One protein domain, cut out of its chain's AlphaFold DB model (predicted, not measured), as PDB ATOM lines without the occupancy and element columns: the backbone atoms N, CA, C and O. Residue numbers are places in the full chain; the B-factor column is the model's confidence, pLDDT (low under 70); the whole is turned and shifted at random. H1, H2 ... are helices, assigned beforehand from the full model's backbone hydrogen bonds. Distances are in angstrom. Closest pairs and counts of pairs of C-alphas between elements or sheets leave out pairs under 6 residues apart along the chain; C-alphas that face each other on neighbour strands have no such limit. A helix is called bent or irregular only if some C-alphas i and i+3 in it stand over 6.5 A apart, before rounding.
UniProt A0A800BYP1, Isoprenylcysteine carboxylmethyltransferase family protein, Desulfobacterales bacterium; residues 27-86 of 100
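What this domain is: This is residues 27 to 86 of the 100 residues of the protein "Isoprenylcysteine carboxylmethyltransferase family protein" of Desulfobacterales bacterium (UniProt A0A800BYP1). One long helix, H2, makes the long axis of a rod-shaped model, and H1 folds back beside residues 45 to 59 of it as a helical hairpin. At the other end of H2 the chain turns again into the short helix H3, which points back towards the hairpin but stays apart from H1, and residues 61 to 67 of H2 stand free between the two. The printed part has 60 residues with three named helices, H1, H2 and H3 in that order, and no named strand; the class is all helix. The whole is only just extended, close to loose, with a radius of gyration of the C-alphas of 16.0 A and spans of 49 by 19 by 16 A.

Where its parts are: The longest helix, H2, holds residues 45 to 75 and measures 42.2 A from its first C-alpha, at (-26.669, 6.839, -5.195), to its last, at (-19.134, -22.345, -34.731). Before it comes H1, residues 27 to 41, 21.1 A long, which begins at C-alpha 27, (-31.301, -11.699, -13.979). After it comes H3, residues 77 to 85, which ends at C-alpha 85, (-25.911, -8.730, -37.274). None of the three helices is bent.

How they stand to each other: H2 touches H1 with residues 45 to 59 alone, and the closest C-alphas of the two helices are those of Leu 36 and Gly 48, 4.5 A apart. H1 and H2 run opposite ways at a shallow tilt of 8 degrees and form a helical hairpin. H2 and H3 only just touch, with 3 pairs of C-alphas within 8 A, and only at the corner by their link. Of H2, residues 71 to 72 alone take part there; the closest C-alphas are those of Lys 72 and Tyr 79, 6.3 A apart. These two helices run opposite ways at a shallow tilt of 33 degrees, only just short of steep. H1 and H3 are apart. In H1 and H3 every O i to N i+4 pair is within hydrogen-bond range; in H2 it is 26 of 27.

The domain as a whole: The two C-alphas farthest apart are those of Asp 43 and Lys 77, 48.7 A. The first and last printed C-alphas, those of Ile 27 and Thr 86, are 20.3 A apart. The printed part has no cut, and the links H1 to H2 and H2 to H3 are both tight, with 3 residues and 1 residue. Residues 73 to 78, of which 73 to 75 belong to H2, stand free. The mean pLDDT of the printed part is 74.3, and residues 60 to 86 are under 70.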
ATOM      1  N   ILE A  27     -31.634 -11.476 -15.394       78.38
ATOM      2  CA  ILE A  27     -31.301 -11.699 -13.979       78.38
ATOM      3  C   ILE A  27     -30.216 -10.723 -13.525       78.38
ATOM      4  O   ILE A  27     -30.354 -10.099 -12.476       78.38
ATOM      5  N   GLU A  28     -29.158 -10.568 -14.318       80.25
ATOM      6  CA  GLU A  28     -28.094  -9.598 -14.038       80.25
ATOM      7  C   GLU A  28     -28.638  -8.170 -14.058       80.25
ATOM      8  O   GLU A  28     -28.457  -7.444 -13.086       80.25
ATOM      9  N   LEU A  29     -29.448  -7.818 -15.064       80.31
ATOM     10  CA  LEU A  29     -30.115  -6.513 -15.114       80.31
ATOM     11  C   LEU A  29     -31.013  -6.270 -13.884       80.31
ATOM     12  O   LEU A  29     -31.021  -5.178 -13.318       80.31
ATOM     13  N   GLY A  30     -31.773  -7.280 -13.450       84.12
ATOM     14  CA  GLY A  30     -32.596  -7.191 -12.242       84.12
ATOM     15  C   GLY A  30     -31.766  -7.027 -10.967       84.12
ATOM     16  O   GLY A  30     -32.168  -6.303 -10.059       84.12
ATOM     17  N   THR A  31     -30.594  -7.656 -10.916       84.56
ATOM     18  CA  THR A  31     -29.652  -7.554  -9.795       84.56
ATOM     19  C   THR A  31     -29.054  -6.151  -9.714       84.56
ATOM     20  O   THR A  31     -29.056  -5.547  -8.643       84.56
ATOM     21  N   ASP A  32     -28.635  -5.589 -10.846       83.75
ATOM     22  CA  ASP A  32     -28.137  -4.215 -10.932       83.75
ATOM     23  C   ASP A  32     -29.201  -3.194 -10.501       83.75
ATOM     24  O   ASP A  32     -28.929  -2.304  -9.692       83.75
ATOM     25  N   LEU A  33     -30.442  -3.360 -10.976       86.81
ATOM     26  CA  LEU A  33     -31.571  -2.512 -10.581       86.81
ATOM     27  C   LEU A  33     -31.898  -2.633  -9.089       86.81
ATOM     28  O   LEU A  33     -32.221  -1.633  -8.448       86.81
ATOM     29  N   TYR A  34     -31.799  -3.835  -8.524       87.50
ATOM     30  CA  TYR A  34     -32.010  -4.069  -7.098       87.50
ATOM     31  C   TYR A  34     -30.971  -3.328  -6.247       87.50
ATOM     32  O   TYR A  34     -31.338  -2.612  -5.311       87.50
ATOM     33  N   PHE A  35     -29.687  -3.431  -6.598       84.44
ATOM     34  CA  PHE A  35     -28.625  -2.707  -5.899       84.44
ATOM     35  C   PHE A  35     -28.747  -1.192  -6.059       84.44
ATOM     36  O   PHE A  35     -28.552  -0.461  -5.086       84.44
ATOM     37  N   LEU A  36     -29.141  -0.712  -7.241       86.44
ATOM     38  CA  LEU A  36     -29.417   0.705  -7.464       86.44
ATOM     39  C   LEU A  36     -30.590   1.201  -6.599       86.44
ATOM     40  O   LEU A  36     -30.510   2.280  -6.010       86.44
ATOM     41  N   GLY A  37     -31.655   0.405  -6.468       87.62
ATOM     42  CA  GLY A  37     -32.803   0.712  -5.612       87.62
ATOM     43  C   GLY A  37     -32.425   0.813  -4.133       87.62
ATOM     44  O   GLY A  37     -32.771   1.792  -3.477       87.62
ATOM     45  N   ILE A  38     -31.647  -0.147  -3.621       89.62
ATOM     46  CA  ILE A  38     -31.138  -0.108  -2.240       89.62
ATOM     47  C   ILE A  38     -30.237   1.104  -2.016       89.62
ATOM     48  O   ILE A  38     -30.394   1.813  -1.026       89.62
ATOM     49  N   ALA A  39     -29.313   1.373  -2.936       88.56
ATOM     50  CA  ALA A  39     -28.417   2.516  -2.830       88.56
ATOM     51  C   ALA A  39     -29.179   3.850  -2.824       88.56
ATOM     52  O   ALA A  39     -28.804   4.770  -2.102       88.56
ATOM     53  N   THR A  40     -30.279   3.935  -3.576       88.75
ATOM     54  CA  THR A  40     -31.172   5.101  -3.567       88.75
ATOM     55  C   THR A  40     -31.876   5.255  -2.215       88.75
ATOM     56  O   THR A  40     -31.946   6.362  -1.695       88.75
ATOM     57  N   LEU A  41     -32.344   4.159  -1.603       91.38
ATOM     58  CA  LEU A  41     -32.960   4.186  -0.265       91.38
ATOM     59  C   LEU A  41     -31.976   4.584   0.844       91.38
ATOM     60  O   LEU A  41     -32.384   5.168   1.844       91.38
ATOM     61  N   LEU A  42     -30.695   4.263   0.674       90.44
ATOM     62  CA  LEU A  42     -29.625   4.588   1.618       90.44
ATOM     63  C   LEU A  42     -28.959   5.947   1.341       90.44
ATOM     64  O   LEU A  42     -27.927   6.230   1.941       90.44
ATOM     65  N   ASP A  43     -29.495   6.751   0.412       88.06
ATOM     66  CA  ASP A  43     -28.922   8.030  -0.047       88.06
ATOM     67  C   ASP A  43     -27.451   7.925  -0.511       88.06
ATOM     68  O   ASP A  43     -26.648   8.853  -0.450       88.06
ATOM     69  N   THR A  44     -27.077   6.742  -1.002       87.94
ATOM     70  CA  THR A  44     -25.736   6.398  -1.495       87.94
ATOM     71  C   THR A  44     -25.776   6.104  -2.992       87.94
ATOM     72  O   THR A  44     -25.166   5.157  -3.489       87.94
ATOM     73  N   LEU A  45     -26.480   6.954  -3.743       86.62
ATOM     74  CA  LEU A  45     -26.669   6.839  -5.195       86.62
ATOM     75  C   LEU A  45     -25.359   6.621  -5.964       86.62
ATOM     76  O   LEU A  45     -25.309   5.791  -6.868       86.62
ATOM     77  N   THR A  46     -24.279   7.296  -5.567       87.69
ATOM     78  CA  THR A  46     -22.953   7.129  -6.179       87.69
ATOM     79  C   THR A  46     -22.439   5.694  -6.061       87.69
ATOM     80  O   THR A  46     -21.903   5.154  -7.026       87.69
ATOM     81  N   ALA A  47     -22.636   5.052  -4.905       84.38
ATOM     82  CA  ALA A  47     -22.244   3.661  -4.691       84.38
ATOM     83  C   ALA A  47     -23.118   2.704  -5.515       84.38
ATOM     84  O   ALA A  47     -22.596   1.776  -6.123       84.38
ATOM     85  N   GLY A  48     -24.425   2.972  -5.613       86.19
ATOM     86  CA  GLY A  48     -25.344   2.195  -6.452       86.19
ATOM     87  C   GLY A  48     -24.994   2.244  -7.935       86.19
ATOM     88  O   GLY A  48     -24.918   1.205  -8.589       86.19
ATOM     89  N   ILE A  49     -24.715   3.442  -8.455       87.00
ATOM     90  CA  ILE A  49     -24.283   3.638  -9.845       87.00
ATOM     91  C   ILE A  49     -22.946   2.933 -10.090       87.00
ATOM     92  O   ILE A  49     -22.780   2.278 -11.116       87.00
ATOM     93  N   PHE A  50     -22.003   3.024  -9.147       88.31
ATOM     94  CA  PHE A  50     -20.714   2.345  -9.260       88.31
ATOM     95  C   PHE A  50     -20.863   0.818  -9.264       88.31
ATOM     96  O   PHE A  50     -20.259   0.150 -10.101       88.31
ATOM     97  N   CYS A  51     -21.696   0.260  -8.381       84.12
ATOM     98  CA  CYS A  51     -21.990  -1.173  -8.341       84.12
ATOM     99  C   CYS A  51     -22.661  -1.661  -9.628       84.12
ATOM    100  O   CYS A  51     -22.228  -2.676 -10.161       84.12
ATOM    101  N   MET A  52     -23.646  -0.927 -10.152       84.00
ATOM    102  CA  MET A  52     -24.288  -1.247 -11.431       84.00
ATOM    103  C   MET A  52     -23.285  -1.195 -12.590       84.00
ATOM    104  O   MET A  52     -23.230  -2.107 -13.410       84.00
ATOM    105  N   ALA A  53     -22.452  -0.153 -12.652       83.81
ATOM    106  CA  ALA A  53     -21.428  -0.043 -13.685       83.81
ATOM    107  C   ALA A  53     -20.425  -1.202 -13.605       83.81
ATOM    108  O   ALA A  53     -20.083  -1.784 -14.631       83.81
ATOM    109  N   LEU A  54     -19.977  -1.566 -12.400       84.25
ATOM    110  CA  LEU A  54     -19.038  -2.663 -12.185       84.25
ATOM    111  C   LEU A  54     -19.666  -4.032 -12.487       84.25
ATOM    112  O   LEU A  54     -19.009  -4.861 -13.116       84.25
ATOM    113  N   GLY A  55     -20.919  -4.250 -12.080       80.19
ATOM    114  CA  GLY A  55     -21.707  -5.449 -12.373       80.19
ATOM    115  C   GLY A  55     -21.823  -5.674 -13.872       80.19
ATOM    116  O   GLY A  55     -21.345  -6.693 -14.370       80.19
ATOM    117  N   MET A  56     -22.288  -4.653 -14.598       78.31
ATOM    118  CA  MET A  56     -22.350  -4.675 -16.059       78.31
ATOM    119  C   MET A  56     -20.988  -4.943 -16.700       78.31
ATOM    120  O   MET A  56     -20.909  -5.697 -17.662       78.31
ATOM    121  N   LEU A  57     -19.903  -4.338 -16.206       79.38
ATOM    122  CA  LEU A  57     -18.574  -4.472 -16.813       79.38
ATOM    123  C   LEU A  57     -17.980  -5.869 -16.584       79.38
ATOM    124  O   LEU A  57     -17.392  -6.446 -17.501       79.38
ATOM    125  N   LEU A  58     -18.162  -6.432 -15.386       77.00
ATOM    126  CA  LEU A  58     -17.682  -7.768 -15.029       77.00
ATOM    127  C   LEU A  58     -18.516  -8.874 -15.675       77.00
ATOM    128  O   LEU A  58     -17.937  -9.808 -16.228       77.00
ATOM    129  N   GLY A  59     -19.846  -8.773 -15.650       70.06
ATOM    130  CA  GLY A  59     -20.713  -9.751 -16.299       70.06
ATOM    131  C   GLY A  59     -20.603  -9.695 -17.822       70.06
ATOM    132  O   GLY A  59     -20.450 -10.741 -18.456       70.06
ATOM    133  N   TYR A  60     -20.496  -8.496 -18.412       67.94
ATOM    134  CA  TYR A  60     -20.142  -8.337 -19.827       67.94
ATOM    135  C   TYR A  60     -18.773  -8.934 -20.140       67.94
ATOM    136  O   TYR A  60     -18.651  -9.691 -21.097       67.94
ATOM    137  N   GLY A  61     -17.740  -8.622 -19.352       64.38
ATOM    138  CA  GLY A  61     -16.397  -9.157 -19.563       64.38
ATOM    139  C   GLY A  61     -16.380 -10.682 -19.512       64.38
ATOM    140  O   GLY A  61     -15.785 -11.321 -20.377       64.38
ATOM    141  N   TYR A  62     -17.092 -11.270 -18.553       66.38
ATOM    142  CA  TYR A  62     -17.191 -12.714 -18.396       66.38
ATOM    143  C   TYR A  62     -17.922 -13.380 -19.567       66.38
ATOM    144  O   TYR A  62     -17.369 -14.287 -20.185       66.38
ATOM    145  N   ILE A  63     -19.114 -12.894 -19.928       63.62
ATOM    146  CA  ILE A  63     -19.907 -13.417 -21.052       63.62
ATOM    147  C   ILE A  63     -19.148 -13.237 -22.367       63.62
ATOM    148  O   ILE A  63     -19.005 -14.167 -23.159       63.62
ATOM    149  N   LYS A  64     -18.595 -12.046 -22.599       63.41
ATOM    150  CA  LYS A  64     -17.924 -11.739 -23.856       63.41
ATOM    151  C   LYS A  64     -16.627 -12.530 -24.023       63.41
ATOM    152  O   LYS A  64     -16.306 -12.959 -25.123       63.41
ATOM    153  N   ILE A  65     -15.861 -12.717 -22.950       60.41
ATOM    154  CA  ILE A  65     -14.605 -13.462 -23.026       60.41
ATOM    155  C   ILE A  65     -14.890 -14.959 -23.036       60.41
ATOM    156  O   ILE A  65     -14.443 -15.628 -23.948       60.41
ATOM    157  N   ILE A  66     -15.628 -15.511 -22.077       64.06
ATOM    158  CA  ILE A  66     -15.779 -16.968 -21.966       64.06
ATOM    159  C   ILE A  66     -16.723 -17.510 -23.047       64.06
ATOM    160  O   ILE A  66     -16.382 -18.463 -23.748       64.06
ATOM    161  N   GLU A  67     -17.884 -16.882 -23.221       61.91
ATOM    162  CA  GLU A  67     -18.940 -17.396 -24.092       61.91
ATOM    163  C   GLU A  67     -18.611 -17.142 -25.573       61.91
ATOM    164  O   GLU A  67     -18.695 -18.076 -26.372       61.91
ATOM    165  N   GLU A  68     -18.143 -15.940 -25.967       59.62
ATOM    166  CA  GLU A  68     -17.750 -15.709 -27.375       59.62
ATOM    167  C   GLU A  68     -16.516 -16.529 -27.775       59.62
ATOM    168  O   GLU A  68     -16.423 -16.924 -28.938       59.62
ATOM    169  N   GLN A  69     -15.569 -16.795 -26.860       60.88
ATOM    170  CA  GLN A  69     -14.429 -17.679 -27.151       60.88
ATOM    171  C   GLN A  69     -14.928 -19.096 -27.447       60.88
ATOM    172  O   GLN A  69     -14.548 -19.665 -28.468       60.88
ATOM    173  N   GLU A  70     -15.811 -19.648 -26.608       63.03
ATOM    174  CA  GLU A  70     -16.338 -21.004 -26.796       63.03
ATOM    175  C   GLU A  70     -17.222 -21.111 -28.052       63.03
ATOM    176  O   GLU A  70     -17.100 -22.064 -28.828       63.03
ATOM    177  N   LEU A  71     -18.062 -20.105 -28.314       56.97
ATOM    178  CA  LEU A  71     -18.907 -20.027 -29.509       56.97
ATOM    179  C   LEU A  71     -18.084 -19.836 -30.791       56.97
ATOM    180  O   LEU A  71     -18.383 -20.480 -31.798       56.97
ATOM    181  N   LYS A  72     -17.010 -19.034 -30.767       61.66
ATOM    182  CA  LYS A  72     -16.056 -18.951 -31.885       61.66
ATOM    183  C   LYS A  72     -15.353 -20.276 -32.126       61.66
ATOM    184  O   LYS A  72     -15.234 -20.678 -33.282       61.66
ATOM    185  N   LEU A  73     -14.918 -20.957 -31.063       62.81
ATOM    186  CA  LEU A  73     -14.244 -22.249 -31.178       62.81
ATOM    187  C   LEU A  73     -15.170 -23.316 -31.778       62.81
ATOM    188  O   LEU A  73     -14.726 -24.133 -32.581       62.81
ATOM    189  N   ARG A  74     -16.459 -23.304 -31.407       61.94
ATOM    190  CA  ARG A  74     -17.455 -24.289 -31.858       61.94
ATOM    191  C   ARG A  74     -18.076 -23.989 -33.223       61.94
ATOM    192  O   ARG A  74     -18.379 -24.930 -33.951       61.94
ATOM    193  N   PHE A  75     -18.309 -22.721 -33.568       61.34
ATOM    194  CA  PHE A  75     -19.134 -22.345 -34.731       61.34
ATOM    195  C   PHE A  75     -18.417 -21.481 -35.778       61.34
ATOM    196  O   PHE A  75     -18.946 -21.308 -36.882       61.34
ATOM    197  N   GLY A  76     -17.219 -20.966 -35.478       67.44
ATOM    198  CA  GLY A  76     -16.368 -20.257 -36.434       67.44
ATOM    199  C   GLY A  76     -17.101 -19.154 -37.211       67.44
ATOM    200  O   GLY A  76     -17.723 -18.270 -36.626       67.44
ATOM    201  N   LYS A  77     -17.060 -19.225 -38.550       59.09
ATOM    202  CA  LYS A  77     -17.581 -18.192 -39.470       59.09
ATOM    203  C   LYS A  77     -19.074 -17.873 -39.309       59.09
ATOM    204  O   LYS A  77     -19.457 -16.714 -39.417       59.09
ATOM    205  N   LYS A  78     -19.915 -18.870 -39.000       59.12
ATOM    206  CA  LYS A  78     -21.363 -18.655 -38.789       59.12
ATOM    207  C   LYS A  78     -21.650 -17.792 -37.560       59.12
ATOM    208  O   LYS A  78     -22.663 -17.102 -37.510       59.12
ATOM    209  N   TYR A  79     -20.765 -17.837 -36.568       61.09
ATOM    210  CA  TYR A  79     -20.885 -17.005 -35.381       61.09
ATOM    211  C   TYR A  79     -20.430 -15.563 -35.637       61.09
ATOM    212  O   TYR A  79     -21.010 -14.639 -35.076       61.09
ATOM    213  N   GLU A  80     -19.452 -15.347 -36.522       61.97
ATOM    214  CA  GLU A  80     -19.036 -13.991 -36.907       61.97
ATOM    215  C   GLU A  80     -20.153 -13.231 -37.633       61.97
ATOM    216  O   GLU A  80     -20.435 -12.090 -37.275       61.97
ATOM    217  N   GLU A  81     -20.876 -13.881 -38.547       64.31
ATOM    218  CA  GLU A  81     -22.047 -13.286 -39.218       64.31
ATOM    219  C   GLU A  81     -23.203 -12.986 -38.238       64.31
ATOM    220  O   GLU A  81     -23.901 -11.974 -38.359       64.31
ATOM    221  N   TYR A  82     -23.390 -13.826 -37.213       59.94
ATOM    222  CA  TYR A  82     -24.381 -13.605 -36.152       59.94
ATOM    223  C   TYR A  82     -23.998 -12.453 -35.205       59.94
ATOM    224  O   TYR A  82     -24.847 -11.647 -34.805       59.94
ATOM    225  N   ARG A  83     -22.710 -12.343 -34.864       62.03
ATOM    226  CA  ARG A  83     -22.163 -11.259 -34.039       62.03
ATOM    227  C   ARG A  83     -22.303  -9.909 -34.737       62.03
ATOM    228  O   ARG A  83     -22.691  -8.934 -34.102       62.03
ATOM    229  N   ASP A  84     -22.033  -9.861 -36.036       60.94
ATOM    230  CA  ASP A  84     -22.066  -8.614 -36.800       60.94
ATOM    231  C   ASP A  84     -23.509  -8.134 -37.076       60.94
ATOM    232  O   ASP A  84     -23.756  -6.937 -37.245       60.94
ATOM    233  N   SER A  85     -24.490  -9.043 -37.052       58.06
ATOM    234  CA  SER A  85     -25.911  -8.730 -37.274       58.06
ATOM    235  C   SER A  85     -26.693  -8.369 -36.003       58.06
ATOM    236  O   SER A  85     -27.730  -7.705 -36.101       58.06
ATOM    237  N   THR A  86     -26.199  -8.729 -34.812       54.09
ATOM    238  CA  THR A  86     -26.941  -8.559 -33.551       54.09
ATOM    239  C   THR A  86     -26.241  -7.570 -32.613       54.09
ATOM    240  O   THR A  86     -25.289  -7.945 -31.926       54.09
TER     241      THR A  86